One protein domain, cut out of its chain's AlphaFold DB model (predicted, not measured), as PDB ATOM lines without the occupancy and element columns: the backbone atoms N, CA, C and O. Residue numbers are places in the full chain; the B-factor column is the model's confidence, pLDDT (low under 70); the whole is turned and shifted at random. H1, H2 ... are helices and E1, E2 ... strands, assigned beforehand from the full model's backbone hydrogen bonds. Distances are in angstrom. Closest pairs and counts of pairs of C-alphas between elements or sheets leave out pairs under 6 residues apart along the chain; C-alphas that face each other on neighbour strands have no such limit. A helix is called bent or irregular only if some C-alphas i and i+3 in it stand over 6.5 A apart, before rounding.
ATOM      1  N   PRO A 359       2.869  52.278  22.577       57.78
ATOM      2  CA  PRO A 359       2.268  53.409  23.258       57.78
ATOM      3  C   PRO A 359       0.846  53.652  22.722       57.78
ATOM      4  O   PRO A 359       0.622  53.804  21.525       57.78
ATOM      5  N   GLN A 360      -0.130  53.620  23.626       58.56
ATOM      6  CA  GLN A 360      -1.536  53.891  23.325       58.56
ATOM      7  C   GLN A 360      -1.785  55.410  23.337       58.56
ATOM      8  O   GLN A 360      -1.142  56.120  24.108       58.56
ATOM      9  N   PRO A 361      -2.739  55.927  22.541       53.75
ATOM     10  CA  PRO A 361      -2.997  57.360  22.446       53.75
ATOM     11  C   PRO A 361      -3.406  57.983  23.789       53.75
ATOM     12  O   PRO A 361      -4.137  57.385  24.587       53.75
ATOM     13  N   ALA A 362      -2.970  59.229  24.002       42.56
ATOM     14  CA  ALA A 362      -3.290  60.038  25.173       42.56
ATOM     15  C   ALA A 362      -4.817  60.142  25.382       42.56
ATOM     16  O   ALA A 362      -5.529  60.777  24.606       42.56
ATOM     17  N   GLY A 363      -5.321  59.484  26.430       47.53
ATOM     18  CA  GLY A 363      -6.753  59.382  26.749       47.53
ATOM     19  C   GLY A 363      -7.177  58.017  27.309       47.53
ATOM     20  O   GLY A 363      -8.220  57.913  27.950       47.53
ATOM     21  N   SER A 364      -6.348  56.983  27.145       55.69
ATOM     22  CA  SER A 364      -6.599  55.605  27.605       55.69
ATOM     23  C   SER A 364      -6.130  55.299  29.038       55.69
ATOM     24  O   SER A 364      -6.291  54.173  29.508       55.69
ATOM     25  N   ALA A 365      -5.595  56.284  29.771       56.72
ATOM     26  CA  ALA A 365      -4.935  56.088  31.069       56.72
ATOM     27  C   ALA A 365      -5.797  55.344  32.114       56.72
ATOM     28  O   ALA A 365      -5.286  54.532  32.887       56.72
ATOM     29  N   THR A 366      -7.115  55.565  32.127       56.69
ATOM     30  CA  THR A 366      -8.041  54.871  33.038       56.69
ATOM     31  C   THR A 366      -8.294  53.416  32.643       56.69
ATOM     32  O   THR A 366      -8.409  52.563  33.521       56.69
ATOM     33  N   ALA A 367      -8.347  53.108  31.342       58.94
ATOM     34  CA  ALA A 367      -8.485  51.738  30.842       58.94
ATOM     35  C   ALA A 367      -7.200  50.928  31.088       58.94
ATOM     36  O   ALA A 367      -7.268  49.804  31.582       58.94
ATOM     37  N   ILE A 368      -6.047  51.560  30.863       64.44
ATOM     38  CA  ILE A 368      -4.700  51.049  31.164       64.44
ATOM     39  C   ILE A 368      -4.549  50.721  32.652       64.44
ATOM     40  O   ILE A 368      -4.133  49.625  33.021       64.44
ATOM     41  N   THR A 369      -4.970  51.634  33.533       71.06
ATOM     42  CA  THR A 369      -4.911  51.398  34.985       71.06
ATOM     43  C   THR A 369      -5.757  50.181  35.382       71.06
ATOM     44  O   THR A 369      -5.328  49.375  36.207       71.06
ATOM     45  N   GLY A 370      -6.929  49.998  34.762       75.50
ATOM     46  CA  GLY A 370      -7.786  48.831  34.991       75.50
ATOM     47  C   GLY A 370      -7.186  47.514  34.483       75.50
ATOM     48  O   GLY A 370      -7.226  46.510  35.196       75.50
ATOM     49  N   GLN A 371      -6.596  47.508  33.285       80.81
ATOM     50  CA  GLN A 371      -5.919  46.332  32.721       80.81
ATOM     51  C   GLN A 371      -4.677  45.949  33.535       80.81
ATOM     52  O   GLN A 371      -4.483  44.774  33.845       80.81
ATOM     53  N   ARG A 372      -3.888  46.937  33.968       82.75
ATOM     54  CA  ARG A 372      -2.728  46.720  34.837       82.75
ATOM     55  C   ARG A 372      -3.133  46.110  36.177       82.75
ATOM     56  O   ARG A 372      -2.564  45.100  36.571       82.75
ATOM     57  N   GLN A 373      -4.168  46.639  36.832       83.94
ATOM     58  CA  GLN A 373      -4.703  46.060  38.074       83.94
ATOM     59  C   GLN A 373      -5.217  44.624  37.885       83.94
ATOM     60  O   GLN A 373      -5.083  43.786  38.778       83.94
ATOM     61  N   ALA A 374      -5.817  44.316  36.731       83.81
ATOM     62  CA  ALA A 374      -6.220  42.951  36.412       83.81
ATOM     63  C   ALA A 374      -4.999  42.026  36.271       83.81
ATOM     64  O   ALA A 374      -5.021  40.911  36.790       83.81
ATOM     65  N   MET A 375      -3.920  42.495  35.644       88.50
ATOM     66  CA  MET A 375      -2.695  41.711  35.498       88.50
ATOM     67  C   MET A 375      -1.919  41.557  36.821       88.50
ATOM     68  O   MET A 375      -1.380  40.487  37.090       88.50
ATOM     69  N   GLU A 376      -1.948  42.549  37.718       89.38
ATOM     70  CA  GLU A 376      -1.436  42.398  39.094       89.38
ATOM     71  C   GLU A 376      -2.171  41.275  39.834       89.38
ATOM     72  O   GLU A 376      -1.546  40.399  40.434       89.38
ATOM     73  N   LYS A 377      -3.509  41.243  39.732       88.00
ATOM     74  CA  LYS A 377      -4.320  40.151  40.291       88.00
ATOM     75  C   LYS A 377      -4.000  38.805  39.643       88.00
ATOM     76  O   LYS A 377      -3.973  37.802  40.349       88.00
ATOM     77  N   TYR A 378      -3.764  38.765  38.333       90.75
ATOM     78  CA  TYR A 378      -3.333  37.551  37.634       90.75
ATOM     79  C   TYR A 378      -2.023  37.007  38.215       90.75
ATOM     80  O   TYR A 378      -1.952  35.823  38.549       90.75
ATOM     81  N   LEU A 379      -1.019  37.871  38.384       91.88
ATOM     82  CA  LEU A 379       0.287  37.496  38.925       91.88
ATOM     83  C   LEU A 379       0.193  37.032  40.384       91.88
ATOM     84  O   LEU A 379       0.763  35.996  40.732       91.88
ATOM     85  N   ASP A 380      -0.567  37.743  41.223       90.56
ATOM     86  CA  ASP A 380      -0.786  37.367  42.624       90.56
ATOM     87  C   ASP A 380      -1.530  36.024  42.745       90.56
ATOM     88  O   ASP A 380      -1.060  35.098  43.414       90.56
ATOM     89  N   LEU A 381      -2.648  35.854  42.028       89.62
ATOM     90  CA  LEU A 381      -3.418  34.606  42.033       89.62
ATOM     91  C   LEU A 381      -2.615  33.433  41.465       89.62
ATOM     92  O   LEU A 381      -2.632  32.346  42.042       89.62
ATOM     93  N   GLY A 382      -1.883  33.645  40.370       91.06
ATOM     94  CA  GLY A 382      -0.990  32.645  39.791       91.06
ATOM     95  C   GLY A 382       0.099  32.216  40.775       91.06
ATOM     96  O   GLY A 382       0.302  31.018  40.984       91.06
ATOM     97  N   GLY A 383       0.731  33.176  41.455       89.69
ATOM     98  CA  GLY A 383       1.702  32.918  42.519       89.69
ATOM     99  C   GLY A 383       1.125  32.106  43.677       89.69
ATOM    100  O   GLY A 383       1.758  31.160  44.153       89.69
ATOM    101  N   GLN A 384      -0.102  32.413  44.103       88.12
ATOM    102  CA  GLN A 384      -0.801  31.654  45.143       88.12
ATOM    103  C   GLN A 384      -1.145  30.228  44.694       88.12
ATOM    104  O   GLN A 384      -0.940  29.289  45.464       88.12
ATOM    105  N   ILE A 385      -1.608  30.037  43.453       89.56
ATOM    106  CA  ILE A 385      -1.884  28.704  42.893       89.56
ATOM    107  C   ILE A 385      -0.601  27.864  42.879       89.56
ATOM    108  O   ILE A 385      -0.607  26.742  43.385       89.56
ATOM    109  N   VAL A 386       0.513  28.420  42.392       89.44
ATOM    110  CA  VAL A 386       1.819  27.735  42.382       89.44
ATOM    111  C   VAL A 386       2.260  27.361  43.800       89.44
ATOM    112  O   VAL A 386       2.688  26.233  44.042       89.44
ATOM    113  N   LYS A 387       2.103  28.278  44.761       86.19
ATOM    114  CA  LYS A 387       2.513  28.078  46.156       86.19
ATOM    115  C   LYS A 387       1.673  27.037  46.901       86.19
ATOM    116  O   LYS A 387       2.224  26.237  47.653       86.19
ATOM    117  N   TYR A 388       0.349  27.072  46.757       83.06
ATOM    118  CA  TYR A 388      -0.562  26.272  47.585       83.06
ATOM    119  C   TYR A 388      -1.044  24.992  46.893       83.06
ATOM    120  O   TYR A 388      -1.174  23.952  47.547       83.06
ATOM    121  N   VAL A 389      -1.259  25.025  45.577       83.69
ATOM    122  CA  VAL A 389      -1.783  23.894  44.794       83.69
ATOM    123  C   VAL A 389      -0.622  23.066  44.250       83.69
ATOM    124  O   VAL A 389      -0.408  21.947  44.718       83.69
ATOM    125  N   GLY A 390       0.201  23.648  43.380       83.31
ATOM    126  CA  GLY A 390       1.369  22.987  42.803       83.31
ATOM    127  C   GLY A 390       2.022  23.802  41.688       83.31
ATOM    128  O   GLY A 390       1.355  24.540  40.961       83.31
ATOM    129  N   ALA A 391       3.340  23.659  41.541       84.06
ATOM    130  CA  ALA A 391       4.106  24.303  40.484       84.06
ATOM    131  C   ALA A 391       4.004  23.492  39.188       84.06
ATOM    132  O   ALA A 391       4.728  22.524  38.984       84.06
ATOM    133  N   ARG A 392       3.094  23.874  38.288       85.62
ATOM    134  CA  ARG A 392       3.038  23.290  36.942       85.62
ATOM    135  C   ARG A 392       3.924  24.084  35.992       85.62
ATOM    136  O   ARG A 392       3.797  25.307  35.916       85.62
ATOM    137  N   ALA A 393       4.729  23.383  35.195       85.38
ATOM    138  CA  ALA A 393       5.720  24.008  34.326       85.38
ATOM    139  C   ALA A 393       5.149  25.127  33.428       85.38
ATOM    140  O   ALA A 393       5.677  26.234  33.397       85.38
ATOM    141  N   ASN A 394       4.027  24.886  32.745       85.31
ATOM    142  CA  ASN A 394       3.447  25.878  31.830       85.31
ATOM    143  C   ASN A 394       2.962  27.150  32.544       85.31
ATOM    144  O   ASN A 394       3.180  28.246  32.036       85.31
ATOM    145  N   LEU A 395       2.343  27.012  33.722       88.19
ATOM    146  CA  LEU A 395       1.861  28.156  34.500       88.19
ATOM    147  C   LEU A 395       3.038  28.996  35.003       88.19
ATOM    148  O   LEU A 395       3.049  30.211  34.844       88.19
ATOM    149  N   VAL A 396       4.056  28.338  35.562       89.62
ATOM    150  CA  VAL A 396       5.269  29.016  36.028       89.62
ATOM    151  C   VAL A 396       5.959  29.747  34.874       89.62
ATOM    152  O   VAL A 396       6.302  30.914  35.033       89.62
ATOM    153  N   LYS A 397       6.120  29.104  33.706       88.62
ATOM    154  CA  LYS A 397       6.705  29.736  32.510       88.62
ATOM    155  C   LYS A 397       5.975  31.025  32.146       88.62
ATOM    156  O   LYS A 397       6.633  32.044  31.957       88.62
ATOM    157  N   GLN A 398       4.644  31.001  32.092       87.88
ATOM    158  CA  GLN A 398       3.839  32.182  31.766       87.88
ATOM    159  C   GLN A 398       4.047  33.315  32.782       87.88
ATOM    160  O   GLN A 398       4.343  34.440  32.386       87.88
ATOM    161  N   LEU A 399       3.979  33.012  34.083       91.50
ATOM    162  CA  LEU A 399       4.149  34.009  35.148       91.50
ATOM    163  C   LEU A 399       5.559  34.619  35.165       91.50
ATOM    164  O   LEU A 399       5.704  35.834  35.278       91.50
ATOM    165  N   LEU A 400       6.600  33.791  35.025       91.19
ATOM    166  CA  LEU A 400       7.986  34.266  34.960       91.19
ATOM    167  C   LEU A 400       8.219  35.136  33.719       91.19
ATOM    168  O   LEU A 400       8.868  36.172  33.818       91.19
ATOM    169  N   THR A 401       7.657  34.746  32.572       88.56
ATOM    170  CA  THR A 401       7.775  35.494  31.307       88.56
ATOM    171  C   THR A 401       7.078  36.848  31.391       88.56
ATOM    172  O   THR A 401       7.611  37.847  30.900       88.56
ATOM    173  N   GLU A 402       5.923  36.902  32.062       89.75
ATOM    174  CA  GLU A 402       5.211  38.148  32.325       89.75
ATOM    175  C   GLU A 402       6.060  39.104  33.168       89.75
ATOM    176  O   GLU A 402       6.325  40.227  32.745       89.75
ATOM    177  N   ILE A 403       6.584  38.634  34.303       90.69
ATOM    178  CA  ILE A 403       7.380  39.459  35.223       90.69
ATOM    179  C   ILE A 403       8.723  39.891  34.617       90.69
ATOM    180  O   ILE A 403       9.142  41.034  34.810       90.69
ATOM    181  N   ALA A 404       9.387  39.015  33.858       86.06
ATOM    182  CA  ALA A 404      10.674  39.304  33.222       86.06
ATOM    183  C   ALA A 404      10.580  40.334  32.079       86.06
ATOM    184  O   ALA A 404      11.582  40.635  31.433       86.06
ATOM    185  N   GLY A 405       9.390  40.887  31.827       78.00
ATOM    186  CA  GLY A 405       9.181  41.940  30.846       78.00
ATOM    187  C   GLY A 405       8.983  41.412  29.435       78.00
ATOM    188  O   GLY A 405       9.083  42.196  28.503       78.00
ATOM    189  N   SER A 406       8.679  40.124  29.246       81.12
ATOM    190  CA  SER A 406       8.240  39.558  27.962       81.12
ATOM    191  C   SER A 406       6.728  39.286  27.930       81.12
ATOM    192  O   SER A 406       6.230  38.724  26.963       81.12
ATOM    193  N   GLY A 407       5.955  39.793  28.896       82.06
ATOM    194  CA  GLY A 407       4.485  39.682  28.954       82.06
ATOM    195  C   GLY A 407       3.687  40.892  28.469       82.06
ATOM    196  O   GLY A 407       4.047  41.528  27.498       82.06
ATOM    197  N   HIS A 408       2.589  41.256  29.102       82.75
ATOM    198  CA  HIS A 408       1.744  42.371  28.664       82.75
ATOM    199  C   HIS A 408       2.244  43.715  29.197       82.75
ATOM    200  O   HIS A 408       2.081  44.742  28.531       82.75
ATOM    201  N   PHE A 409       2.916  43.698  30.353       83.62
ATOM    202  CA  PHE A 409       3.422  44.887  31.042       83.62
ATOM    203  C   PHE A 409       4.899  44.762  31.420       83.62
ATOM    204  O   PHE A 409       5.450  43.672  31.572       83.62
ATOM    205  N   LEU A 410       5.545  45.915  31.602       83.94
ATOM    206  CA  LEU A 410       6.885  45.998  32.168       83.94
ATOM    207  C   LEU A 410       6.775  46.183  33.688       83.94
ATOM    208  O   LEU A 410       6.573  47.295  34.169       83.94
ATOM    209  N   TRP A 411       6.893  45.086  34.435       88.62
ATOM    210  CA  TRP A 411       6.788  45.079  35.903       88.62
ATOM    211  C   TRP A 411       8.081  45.462  36.613       88.62
ATOM    212  O   TRP A 411       8.068  45.901  37.762       88.62
ATOM    213  N   VAL A 412       9.206  45.276  35.933       89.62
ATOM    214  CA  VAL A 412      10.543  45.444  36.491       89.62
ATOM    215  C   VAL A 412      11.360  46.308  35.546       89.62
ATOM    216  O   VAL A 412      11.286  46.174  34.328       89.62
ATOM    217  N   THR A 413      12.126  47.222  36.122       87.12
ATOM    218  CA  THR A 413      13.012  48.150  35.420       87.12
ATOM    219  C   THR A 413      14.417  48.053  35.994       87.12
ATOM    220  O   THR A 413      14.670  47.343  36.971       87.12
ATOM    221  N   THR A 414      15.347  48.764  35.369       83.81
ATOM    222  CA  THR A 414      16.732  48.853  35.809       83.81
ATOM    223  C   THR A 414      17.053  50.272  36.256       83.81
ATOM    224  O   THR A 414      16.671  51.260  35.629       83.81
ATOM    225  N   THR A 415      17.778  50.375  37.364       81.19
ATOM    226  CA  THR A 415      18.406  51.628  37.795       81.19
ATOM    227  C   THR A 415      19.625  51.949  36.930       81.19
ATOM    228  O   THR A 415      20.160  51.084  36.237       81.19
ATOM    229  N   ALA A 416      20.140  53.180  37.027       70.75
ATOM    230  CA  ALA A 416      21.390  53.572  36.364       70.75
ATOM    231  C   ALA A 416      22.592  52.683  36.757       70.75
ATOM    232  O   ALA A 416      23.526  52.530  35.979       70.75
ATOM    233  N   THR A 417      22.552  52.064  37.941       73.06
ATOM    234  CA  THR A 417      23.549  51.104  38.440       73.06
ATOM    235  C   THR A 417      23.247  49.650  38.056       73.06
ATOM    236  O   THR A 417      23.800  48.742  38.668       73.06
ATOM    237  N   GLN A 418      22.347  49.414  37.094       77.81
ATOM    238  CA  GLN A 418      21.928  48.085  36.622       77.81
ATOM    239  C   GLN A 418      21.361  47.161  37.715       77.81
ATOM    240  O   GLN A 418      21.432  45.940  37.617       77.81
ATOM    241  N   GLN A 419      20.759  47.724  38.765       85.12
ATOM    242  CA  GLN A 419      20.011  46.936  39.747       85.12
ATOM    243  C   GLN A 419      18.534  46.884  39.362       85.12
ATOM    244  O   GLN A 419      17.978  47.901  38.939       85.12
ATOM    245  N   LEU A 420      17.921  45.711  39.534       89.12
ATOM    246  CA  LEU A 420      16.493  45.494  39.307       89.12
ATOM    247  C   LEU A 420      15.662  46.264  40.340       89.12
ATOM    248  O   LEU A 420      15.890  46.135  41.545       89.12
ATOM    249  N   THR A 421      14.672  47.015  39.866       90.81
ATOM    250  CA  THR A 421      13.684  47.730  40.687       90.81
ATOM    251  C   THR A 421      12.276  47.504  40.153       90.81
ATOM    252  O   THR A 421      12.077  47.440  38.940       90.81
ATOM    253  N   ASN A 422      11.286  47.396  41.041       88.50
ATOM    254  CA  ASN A 422       9.888  47.292  40.622       88.50
ATOM    255  C   ASN A 422       9.478  48.587  39.900       88.50
ATOM    256  O   ASN A 422       9.782  49.687  40.360       88.50
ATOM    257  N   ALA A 423       8.837  48.448  38.741       83.31
ATOM    258  CA  ALA A 423       8.344  49.571  37.943       83.31
ATOM    259  C   ALA A 423       7.080  50.202  38.551       83.31
ATOM    260  O   ALA A 423       6.735  51.340  38.238       83.31
ATOM    261  N   THR A 424       6.381  49.440  39.391       82.06
ATOM    262  CA  THR A 424       5.146  49.811  40.081       82.06
ATOM    263  C   THR A 424       5.253  49.460  41.568       82.06
ATOM    264  O   THR A 424       6.243  48.871  42.006       82.06
ATOM    265  N   ASP A 425       4.218  49.783  42.346       83.50
ATOM    266  CA  ASP A 425       4.118  49.396  43.762       83.50
ATOM    267  C   ASP A 425       3.979  47.870  43.963       83.50
ATOM    268  O   ASP A 425       4.085  47.371  45.085       83.50
ATOM    269  N   PHE A 426       3.748  47.111  42.887       86.94
ATOM    270  CA  PHE A 426       3.661  45.657  42.917       86.94
ATOM    271  C   PHE A 426       5.053  45.022  43.046       86.94
ATOM    272  O   PHE A 426       5.951  45.281  42.244       86.94
ATOM    273  N   ASP A 427       5.232  44.142  44.038       90.44
ATOM    274  CA  ASP A 427       6.526  43.515  44.335       90.44
ATOM    275  C   ASP A 427       6.862  42.328  43.408       90.44
ATOM    276  O   ASP A 427       6.965  41.164  43.816       90.44
ATOM    277  N   ALA A 428       7.028  42.642  42.124       91.31
ATOM    278  CA  ALA A 428       7.295  41.690  41.056       91.31
ATOM    279  C   ALA A 428       8.616  40.928  41.249       91.31
ATOM    280  O   ALA A 428       8.670  39.722  41.007       91.31
ATOM    281  N   ILE A 429       9.677  41.595  41.719       91.94
ATOM    282  CA  ILE A 429      10.993  40.965  41.921       91.94
ATOM    283  C   ILE A 429      10.920  39.854  42.973       91.94
ATOM    284  O   ILE A 429      11.450  38.760  42.753       91.94
ATOM    285  N   SER A 430      10.266  40.103  44.111       91.75
ATOM    286  CA  SER A 430      10.103  39.077  45.148       91.75
ATOM    287  C   SER A 430       9.234  37.923  44.659       91.75
ATOM    288  O   SER A 430       9.556  36.761  44.916       91.75
ATOM    289  N   LEU A 431       8.160  38.218  43.917       91.88
ATOM    290  CA  LEU A 431       7.317  37.185  43.320       91.88
ATOM    291  C   LEU A 431       8.107  36.307  42.338       91.88
ATOM    292  O   LEU A 431       8.016  35.084  42.424       91.88
ATOM    293  N   PHE A 432       8.925  36.904  41.469       92.25
ATOM    294  CA  PHE A 432       9.772  36.176  40.523       92.25
ATOM    295  C   PHE A 432      10.713  35.198  41.233       92.25
ATOM    296  O   PHE A 432      10.733  34.011  40.912       92.25
ATOM    297  N   ARG A 433      11.435  35.666  42.260       90.62
ATOM    298  CA  ARG A 433      12.357  34.822  43.041       90.62
ATOM    299  C   ARG A 433      11.630  33.686  43.759       90.62
ATOM    300  O   ARG A 433      12.123  32.560  43.790       90.62
ATOM    301  N   ASN A 434      10.445  33.960  44.304       90.12
ATOM    302  CA  ASN A 434       9.614  32.939  44.943       90.12
ATOM    303  C   ASN A 434       9.139  31.886  43.934       90.12
ATOM    304  O   ASN A 434       9.196  30.693  44.226       90.12
ATOM    305  N   LEU A 435       8.700  32.307  42.745       90.75
ATOM    306  CA  LEU A 435       8.286  31.403  41.673       90.75
ATOM    307  C   LEU A 435       9.453  30.543  41.180       90.75
ATOM    308  O   LEU A 435       9.279  29.337  41.040       90.75
ATOM    309  N   GLN A 436      10.639  31.126  40.989       88.25
ATOM    310  CA  GLN A 436      11.843  30.371  40.629       88.25
ATOM    311  C   GLN A 436      12.174  29.304  41.674       88.25
ATOM    312  O   GLN A 436      12.420  28.158  41.311       88.25
ATOM    313  N   HIS A 437      12.131  29.652  42.965       88.12
ATOM    314  CA  HIS A 437      12.374  28.697  44.046       88.12
ATOM    315  C   HIS A 437      11.339  27.562  44.054       88.12
ATOM    316  O   HIS A 437      11.694  26.400  44.214       88.12
ATOM    317  N   LEU A 438      10.053  27.877  43.878       85.56
ATOM    318  CA  LEU A 438       8.978  26.875  43.854       85.56
ATOM    319  C   LEU A 438       9.011  25.988  42.600       85.56
ATOM    320  O   LEU A 438       8.432  24.906  42.603       85.56
ATOM    321  N   ALA A 439       9.672  26.438  41.537       85.25
ATOM    322  CA  ALA A 439       9.739  25.740  40.263       85.25
ATOM    323  C   ALA A 439      10.952  24.817  40.103       85.25
ATOM    324  O   ALA A 439      10.989  24.085  39.117       85.25
ATOM    325  N   GLN A 440      11.906  24.815  41.044       82.56
ATOM    326  CA  GLN A 440      13.163  24.053  40.939       82.56
ATOM    327  C   GLN A 440      12.950  22.561  40.634       82.56
ATOM    328  O   GLN A 440      13.720  21.978  39.876       82.56
ATOM    329  N   ASP A 441      11.869  21.972  41.151       77.88
ATOM    330  CA  ASP A 441      11.541  20.553  40.961       77.88
ATOM    331  C   ASP A 441      10.830  20.251  39.626       77.88
ATOM    332  O   ASP A 441      10.675  19.091  39.250       77.88
ATOM    333  N   THR A 442      10.365  21.278  38.907       80.50
ATOM    334  CA  THR A 442       9.510  21.127  37.708       80.50
ATOM    335  C   THR A 442      10.087  21.753  36.445       80.50
ATOM    336  O   THR A 442       9.665  21.407  35.342       80.50
ATOM    337  N   LEU A 443      11.025  22.686  36.593       85.00
ATOM    338  CA  LEU A 443      11.573  23.489  35.514       85.00
ATOM    339  C   LEU A 443      13.032  23.797  35.790       85.00
ATOM    340  O   LEU A 443      13.352  24.489  36.759       85.00
ATOM    341  N   THR A 444      13.906  23.351  34.892       84.88
ATOM    342  CA  THR A 444      15.305  23.764  34.944       84.88
ATOM    343  C   THR A 444      15.413  25.240  34.572       84.88
ATOM    344  O   THR A 444      14.598  25.770  33.812       84.88
ATOM    345  N   ALA A 445      16.427  25.929  35.089       81.25
ATOM    346  CA  ALA A 445      16.627  27.332  34.750       81.25
ATOM    347  C   ALA A 445      16.937  27.531  33.252       81.25
ATOM    348  O   ALA A 445      16.459  28.491  32.652       81.25
ATOM    349  N   ALA A 446      17.610  26.565  32.615       83.19
ATOM    350  CA  ALA A 446      17.835  26.550  31.169       83.19
ATOM    351  C   ALA A 446      16.520  26.526  30.368       83.19
ATOM    352  O   ALA A 446      16.364  27.288  29.414       83.19
ATOM    353  N   ASP A 447      15.537  25.718  30.784       84.69
ATOM    354  CA  ASP A 447      14.218  25.674  30.136       84.69
ATOM    355  C   ASP A 447      13.448  26.993  30.294       84.69
ATOM    356  O   ASP A 447      12.696  27.393  29.399       84.69
ATOM    357  N   GLN A 448      13.613  27.670  31.436       86.06
ATOM    358  CA  GLN A 448      13.010  28.982  31.675       86.06
ATOM    359  C   GLN A 448      13.645  30.045  30.772       86.06
ATOM    360  O   GLN A 448      12.924  30.799  30.115       86.06
ATOM    361  N   GLN A 449      14.980  30.067  30.695       87.06
ATOM    362  CA  GLN A 449      15.727  30.986  29.839       87.06
ATOM    363  C   GLN A 449      15.363  30.799  28.361       87.06
ATOM    364  O   GLN A 449      15.041  31.775  27.685       87.06
ATOM    365  N   ALA A 450      15.349  29.555  27.871       87.19
ATOM    366  CA  ALA A 450      15.026  29.242  26.482       87.19
ATOM    367  C   ALA A 450      13.614  29.711  26.095       87.19
ATOM    368  O   ALA A 450      13.419  30.288  25.023       87.19
ATOM    369  N   TYR A 451      12.633  29.513  26.981       87.69
ATOM    370  CA  TYR A 451      11.259  29.956  26.750       87.69
ATOM    371  C   TYR A 451      11.133  31.485  26.732       87.69
ATOM    372  O   TYR A 451      10.512  32.044  25.827       87.69
ATOM    373  N   LEU A 452      11.767  32.172  27.688       89.50
ATOM    374  CA  LEU A 452      11.779  33.634  27.738       89.50
ATOM    375  C   LEU A 452      12.447  34.236  26.494       89.50
ATOM    376  O   LEU A 452      11.950  35.205  25.925       89.50
ATOM    377  N   LEU A 453      13.549  33.637  26.041       90.19
ATOM    378  CA  LEU A 453      14.272  34.083  24.855       90.19
ATOM    379  C   LEU A 453      13.430  33.920  23.580       90.19
ATOM    380  O   LEU A 453      13.435  34.803  22.723       90.19
ATOM    381  N   LEU A 454      12.668  32.828  23.475       90.44
ATOM    382  CA  LEU A 454      11.722  32.609  22.379       90.44
ATOM    383  C   LEU A 454      10.581  33.637  22.403       90.44
ATOM    384  O   LEU A 454      10.293  34.243  21.375       90.44
ATOM    385  N   SER A 455      10.017  33.928  23.578       89.38
ATOM    386  CA  SER A 455       8.977  34.955  23.734       89.38
ATOM    387  C   SER A 455       9.474  36.362  23.355       89.38
ATOM    388  O   SER A 455       8.788  37.099  22.644       89.38
ATOM    389  N   LEU A 456      10.698  36.732  23.747       90.88
ATOM    390  CA  LEU A 456      11.297  38.019  23.368       90.88
ATOM    391  C   LEU A 456      11.564  38.118  21.857       90.88
ATOM    392  O   LEU A 456      11.440  39.208  21.293       90.88
ATOM    393  N   ARG A 457      11.897  37.000  21.195       91.12
ATOM    394  CA  ARG A 457      12.039  36.925  19.731       91.12
ATOM    395  C   ARG A 457      10.707  37.123  19.017       91.12
ATOM    396  O   ARG A 457      10.637  37.940  18.104       91.12
ATOM    397  N   GLU A 458       9.655  36.430  19.446       88.50
ATOM    398  CA  GLU A 458       8.302  36.598  18.891       88.50
ATOM    399  C   GLU A 458       7.838  38.055  18.990       88.50
ATOM    400  O   GLU A 458       7.291  38.624  18.048       88.50
ATOM    401  N   LYS A 459       8.156  38.712  20.104       85.81
ATOM    402  CA  LYS A 459       7.867  40.133  20.299       85.81
ATOM    403  C   LYS A 459       8.633  41.071  19.394       85.81
ATOM    404  O   LYS A 459       8.077  42.076  18.954       85.81
ATOM    405  N   HIS A 460       9.896  40.764  19.122       88.19
ATOM    406  CA  HIS A 460      10.672  41.539  18.161       88.19
ATOM    407  C   HIS A 460      10.067  41.444  16.758       88.19
ATOM    408  O   HIS A 460       9.972  42.458  16.070       88.19
ATOM    409  N   LEU A 461       9.573  40.262  16.367       87.00
ATOM    410  CA  LEU A 461       8.867  40.076  15.096       87.00
ATOM    411  C   LEU A 461       7.594  40.930  15.020       87.00
ATOM    412  O   LEU A 461       7.426  41.654  14.042       87.00
ATOM    413  N   LEU A 462       6.768  40.946  16.070       83.94
ATOM    414  CA  LEU A 462       5.583  41.819  16.133       83.94
ATOM    415  C   LEU A 462       5.948  43.307  16.027       83.94
ATOM    416  O   LEU A 462       5.289  44.080  15.332       83.94
ATOM    417  N   LEU A 463       7.025  43.721  16.701       84.19
ATOM    418  CA  LEU A 463       7.526  45.090  16.619       84.19
ATOM    419  C   LEU A 463       8.013  45.423  15.200       84.19
ATOM    420  O   LEU A 463       7.807  46.536  14.720       84.19
ATOM    421  N   ARG A 464       8.627  44.460  14.508       82.88
ATOM    422  CA  ARG A 464       9.080  44.605  13.124       82.88
ATOM    423  C   ARG A 464       7.922  44.721  12.135       82.88
ATOM    424  O   ARG A 464       8.025  45.520  11.211       82.88
ATOM    425  N   GLU A 465       6.847  43.962  12.318       81.69
ATOM    426  CA  GLU A 465       5.644  44.066  11.481       81.69
ATOM    427  C   GLU A 465       5.028  45.467  11.589       81.69
ATOM    428  O   GLU A 465       4.792  46.119  10.573       81.69
ATOM    429  N   ARG A 466       4.910  46.008  12.808       73.81
ATOM    430  CA  ARG A 466       4.374  47.363  13.014       73.81
ATOM    431  C   ARG A 466       5.267  48.498  12.528       73.81
ATOM    432  O   ARG A 466       4.738  49.552  12.189       73.81
ATOM    433  N   ARG A 467       6.588  48.304  12.401       79.06
ATOM    434  CA  ARG A 467       7.480  49.300  11.759       79.06
ATOM    435  C   ARG A 467       7.035  49.667  10.342       79.06
ATOM    436  O   ARG A 467       7.377  50.747   9.876       79.06
ATOM    437  N   VAL A 468       6.320  48.773   9.660       69.31
ATOM    438  CA  VAL A 468       5.785  49.015   8.314       69.31
ATOM    439  C   VAL A 468       4.513  49.871   8.357       69.31
ATOM    440  O   VAL A 468       4.254  50.628   7.426       69.31
ATOM    441  N   GLU A 469       3.735  49.773   9.433       65.19
ATOM    442  CA  GLU A 469       2.420  50.411   9.577       65.19
ATOM    443  C   GLU A 469       2.484  51.766  10.302       65.19
ATOM    444  O   GLU A 469       1.665  52.653  10.055       65.19
ATOM    445  N   GLU A 470       3.442  51.942  11.214       65.25
ATOM    446  CA  GLU A 470       3.493  53.081  12.129       65.25
ATOM    447  C   GLU A 470       4.246  54.278  11.528       65.25
ATOM    448  O   GLU A 470       5.444  54.229  11.261       65.25
ATOM    449  N   ALA A 471       3.542  55.401  11.343       61.31
ATOM    450  CA  ALA A 471       4.109  56.601  10.719       61.31
ATOM    451  C   ALA A 471       5.063  57.394  11.638       61.31
ATOM    452  O   ALA A 471       5.873  58.187  11.155       61.31
ATOM    453  N   SER A 472       4.969  57.221  12.963       79.44
ATOM    454  CA  SER A 472       5.752  57.996  13.932       79.44
ATOM    455  C   SER A 472       7.058  57.295  14.295       79.44
ATOM    456  O   SER A 472       7.067  56.320  15.047       79.44
ATOM    457  N   GLN A 473       8.189  57.850  13.848       78.12
ATOM    458  CA  GLN A 473       9.510  57.359  14.260       78.12
ATOM    459  C   GLN A 473       9.688  57.397  15.784       78.12
ATOM    460  O   GLN A 473      10.270  56.476  16.352       78.12
ATOM    461  N   ALA A 474       9.162  58.420  16.468       80.19
ATOM    462  CA  ALA A 474       9.332  58.559  17.912       80.19
ATOM    463  C   ALA A 474       8.674  57.414  18.702       80.19
ATOM    464  O   ALA A 474       9.268  56.919  19.662       80.19
ATOM    465  N   ALA A 475       7.499  56.954  18.260       78.94
ATOM    466  CA  ALA A 475       6.817  55.805  18.852       78.94
ATOM    467  C   ALA A 475       7.623  54.511  18.645       78.94
ATOM    468  O   ALA A 475       7.865  53.782  19.606       78.94
ATOM    469  N   LEU A 476       8.162  54.293  17.438       84.44
ATOM    470  CA  LEU A 476       9.009  53.134  17.131       84.44
ATOM    471  C   LEU A 476      10.266  53.067  18.010       84.44
ATOM    472  O   LEU A 476      10.602  51.997  18.526       84.44
ATOM    473  N   PHE A 477      10.945  54.200  18.219       86.00
ATOM    474  CA  PHE A 477      12.095  54.282  19.126       86.00
ATOM    475  C   PHE A 477      11.704  53.986  20.582       86.00
ATOM    476  O   PHE A 477      12.445  53.291  21.280       86.00
ATOM    477  N   ALA A 478      10.540  54.455  21.043       84.75
ATOM    478  CA  ALA A 478      10.031  54.155  22.382       84.75
ATOM    479  C   ALA A 478       9.735  52.660  22.564       84.75
ATOM    480  O   ALA A 478      10.220  52.043  23.516       84.75
ATOM    481  N   SER A 479       9.021  52.055  21.619       85.25
ATOM    482  CA  SER A 479       8.717  50.623  21.593       85.25
ATOM    483  C   SER A 479       9.979  49.761  21.616       85.25
ATOM    484  O   SER A 479      10.110  48.855  22.444       85.25
ATOM    485  N   ALA A 480      10.948  50.075  20.752       88.81
ATOM    486  CA  ALA A 480      12.199  49.330  20.668       88.81
ATOM    487  C   ALA A 480      13.062  49.516  21.927       88.81
ATOM    488  O   ALA A 480      13.614  48.543  22.437       88.81
ATOM    489  N   SER A 481      13.110  50.726  22.498       87.56
ATOM    490  CA  SER A 481      13.778  51.003  23.780       87.56
ATOM    491  C   SER A 481      13.223  50.128  24.907       87.56
ATOM    492  O   SER A 481      13.980  49.523  25.669       87.56
ATOM    493  N   ARG A 482      11.894  49.993  24.998       86.38
ATOM    494  CA  ARG A 482      11.248  49.161  26.022       86.38
ATOM    495  C   ARG A 482      11.511  47.666  25.815       86.38
ATOM    496  O   ARG A 482      11.742  46.962  26.796       86.38
ATOM    497  N   TRP A 483      11.549  47.192  24.569       90.12
ATOM    498  CA  TRP A 483      11.968  45.819  24.258       90.12
ATOM    499  C   TRP A 483      13.438  45.563  24.642       90.12
ATOM    500  O   TRP A 483      13.731  44.577  25.314       90.12
ATOM    501  N   ILE A 484      14.351  46.492  24.331       90.25
ATOM    502  CA  ILE A 484      15.764  46.410  24.743       90.25
ATOM    503  C   ILE A 484      15.883  46.330  26.275       90.25
ATOM    504  O   ILE A 484      16.645  45.516  26.801       90.25
ATOM    505  N   ARG A 485      15.110  47.139  27.011       87.81
ATOM    506  CA  ARG A 485      15.071  47.089  28.482       87.81
ATOM    507  C   ARG A 485      14.563  45.745  29.003       87.81
ATOM    508  O   ARG A 485      15.113  45.246  29.979       87.81
ATOM    509  N   ALA A 486      13.574  45.127  28.355       89.44
ATOM    510  CA  ALA A 486      13.123  43.783  28.716       89.44
ATOM    511  C   ALA A 486      14.242  42.736  28.555       89.44
ATOM    512  O   ALA A 486      14.445  41.917  29.449       89.44
ATOM    513  N   CYS A 487      15.041  42.813  27.485       90.94
ATOM    514  CA  CYS A 487      16.227  41.966  27.324       90.94
ATOM    515  C   CYS A 487      17.261  42.183  28.446       90.94
ATOM    516  O   CYS A 487      17.838  41.220  28.948       90.94
ATOM    517  N   GLN A 488      17.476  43.431  28.879       89.50
ATOM    518  CA  GLN A 488      18.371  43.743  30.004       89.50
ATOM    519  C   GLN A 488      17.847  43.193  31.338       89.50
ATOM    520  O   GLN A 488      18.613  42.627  32.115       89.50
ATOM    521  N   VAL A 489      16.546  43.337  31.603       90.25
ATOM    522  CA  VAL A 489      15.893  42.797  32.804       90.25
ATOM    523  C   VAL A 489      15.996  41.272  32.833       90.25
ATOM    524  O   VAL A 489      16.388  40.712  33.856       90.25
ATOM    525  N   ALA A 490      15.723  40.604  31.707       90.50
ATOM    526  CA  ALA A 490      15.884  39.159  31.564       90.50
ATOM    527  C   ALA A 490      17.328  38.715  31.855       90.50
ATOM    528  O   ALA A 490      17.540  37.800  32.648       90.50
ATOM    529  N   TYR A 491      18.323  39.408  31.290       90.62
ATOM    530  CA  TYR A 491      19.734  39.153  31.590       90.62
ATOM    531  C   TYR A 491      20.030  39.259  33.092       90.62
ATOM    532  O   TYR A 491      20.613  38.341  33.662       90.62
ATOM    533  N   LEU A 492      19.584  40.327  33.758       89.06
ATOM    534  CA  LEU A 492      19.858  40.547  35.182       89.06
ATOM    535  C   LEU A 492      19.179  39.520  36.097       89.06
ATOM    536  O   LEU A 492      19.744  39.166  37.131       89.06
ATOM    537  N   PHE A 493      17.999  39.016  35.728       88.19
ATOM    538  CA  PHE A 493      17.343  37.940  36.473       88.19
ATOM    539  C   PHE A 493      18.125  36.623  36.430       88.19
ATOM    540  O   PHE A 493      18.110  35.880  37.412       88.19
ATOM    541  N   TYR A 494      18.826  36.355  35.328       86.12
ATOM    542  CA  TYR A 494      19.573  35.115  35.102       86.12
ATOM    543  C   TYR A 494      21.101  35.301  35.144       86.12
ATOM    544  O   TYR A 494      21.848  34.369  34.852       86.12
ATOM    545  N   ALA A 495      21.595  36.478  35.543       77.50
ATOM    546  CA  ALA A 495      23.014  36.844  35.475       77.50
ATOM    547  C   ALA A 495      23.946  35.884  36.242       77.50
ATOM    548  O   ALA A 495      25.109  35.735  35.873       77.50
ATOM    549  N   SER A 496      23.449  35.197  37.277       66.56
ATOM    550  CA  SER A 496      24.212  34.218  38.064       66.56
ATOM    551  C   SER A 496      24.444  32.864  37.373       66.56
ATOM    552  O   SER A 496      25.186  32.044  37.908       66.56
ATOM    553  N   GLU A 497      23.821  32.601  36.220       63.72
ATOM    554  CA  GLU A 497      23.874  31.308  35.523       63.72
ATOM    555  C   GLU A 497      24.732  31.374  34.240       63.72
ATOM    556  O   GLU A 497      24.715  32.361  33.502       63.72
ATOM    557  N   HIS A 498      25.492  30.307  33.955       50.81
ATOM    558  CA  HIS A 498      26.384  30.187  32.789       50.81
ATOM    559  C   HIS A 498      25.610  30.074  31.453       50.81
ATOM    560  O   HIS A 498      25.550  28.987  30.899       50.81
ATOM    561  N   ASN A 499      24.996  31.162  30.966       59.34
ATOM    562  CA  ASN A 499      24.656  31.464  29.548       59.34
ATOM    563  C   ASN A 499      23.767  32.720  29.377       59.34
ATOM    564  O   ASN A 499      23.233  32.977  28.304       59.34
ATOM    565  N   SER A 500      23.599  33.550  30.409       70.94
ATOM    566  CA  SER A 500      22.612  34.646  30.414       70.94
ATOM    567  C   SER A 500      22.836  35.755  29.378       70.94
ATOM    568  O   SER A 500      21.926  36.542  29.111       70.94
ATOM    569  N   LYS A 501      24.020  35.830  28.758       87.12
ATOM    570  CA  LYS A 501      24.358  36.869  27.773       87.12
ATOM    571  C   LYS A 501      23.542  36.782  26.480       87.12
ATOM    572  O   LYS A 501      23.467  37.783  25.770       87.12
TER     573      LYS A 501
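What this domain is: This is residues 359 to 501 of the 916 residues of an uncharacterized protein of Bacteroidetes bacterium (UniProt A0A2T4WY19). A short helix, H2, lies in the middle, between the long helix H1 on one side and a long helical hairpin, H4 and H5, on the other. H3 packs beside H2, and the small strand hairpin E1 and E2 sits by the first residues of H3 and packs on H5. The printed part has 143 residues, with five named helices and two named strands in the order H1 H2 E1 E2 H3 H4 H5; the sheet, E1 - E2, is antiparallel and the class is mostly helix. The whole is compact, with a radius of gyration of the C-alphas of 15.7 A and spans of 48 by 35 by 30 A.

Where its parts are: The sheet has E1, residues 412 to 414, and E2, residues 420 to 422. H3 is residues 428 to 439, 16.2 A long, and H2 is residues 393 to 406, 17.0 A. H2 is irregular: C-alphas 403 and 406 are 7.3 A apart. H1, residues 365 to 388, runs 34.4 A from C-alpha 365 at (-4.935, 56.088, 31.069). H4, residues 445 to 469, is the longest helix at 37.0 A. H5, residues 473 to 494, runs 32.1 A and ends with C-alpha 494 at (19.573, 35.115, 35.102).

How they stand to each other: E1 and E2 form a hairpin, with N 413 and O 421 2.8 A apart and N 421 and O 413 2.9 A apart, both within hydrogen-bond range. The closest C-alphas of E1 and H5 are those of Thr 413 and Val 489, 6.6 A apart; those of E2 and H3 are Asn 422 and Ala 428, 6.2 A apart. H2 is the hub, touching the four other helices. It touches H3 at Leu 400 and Phe 432, C-alphas 6.1 A apart, at a shallow tilt of 25 degrees, opposite ways. With residues 395 to 399 alone it touches H1, closest C-alphas Leu 399 and Leu 379, 6.4 A, at a tilt of 37 degrees, only just steep, opposite ways. H1, H2 and H3 form an up and down bundle, each helix running against the one before it. H2 touches H4 at Thr 401 and Leu 452, C-alphas 5.7 A apart, made by residues 448 to 459 of H4 alone, and H5 at Gly 405 and Ala 486, 4.8 A, made by residues 404 to 406 of H2 and 486 to 493 of H5 alone. H4 and H5, a helical hairpin, touch at a shallow tilt of 3 degrees, opposite ways, closest at the C-alphas of Arg 467 and Leu 476, 6.8 A. H1 is apart from both H4 and H5. Every O i to N i+4 pair is within hydrogen-bond range in H1, H3 and H5, against 8 of 10 in H2 and 19 of 21 in H4.

The domain as a whole: The farthest C-alphas, Tyr 388 and Ala 471, are 48.0 A apart. The printed part has no cut, and the six links between named elements are tight. Residues 361 to 367, of which 365 to 367 belong to H1, and residues 468 to 474 stand free. Mean pLDDT of the printed part is 82.5, with residues 359 to 368, 468 to 471 and 496 to 499 under 70.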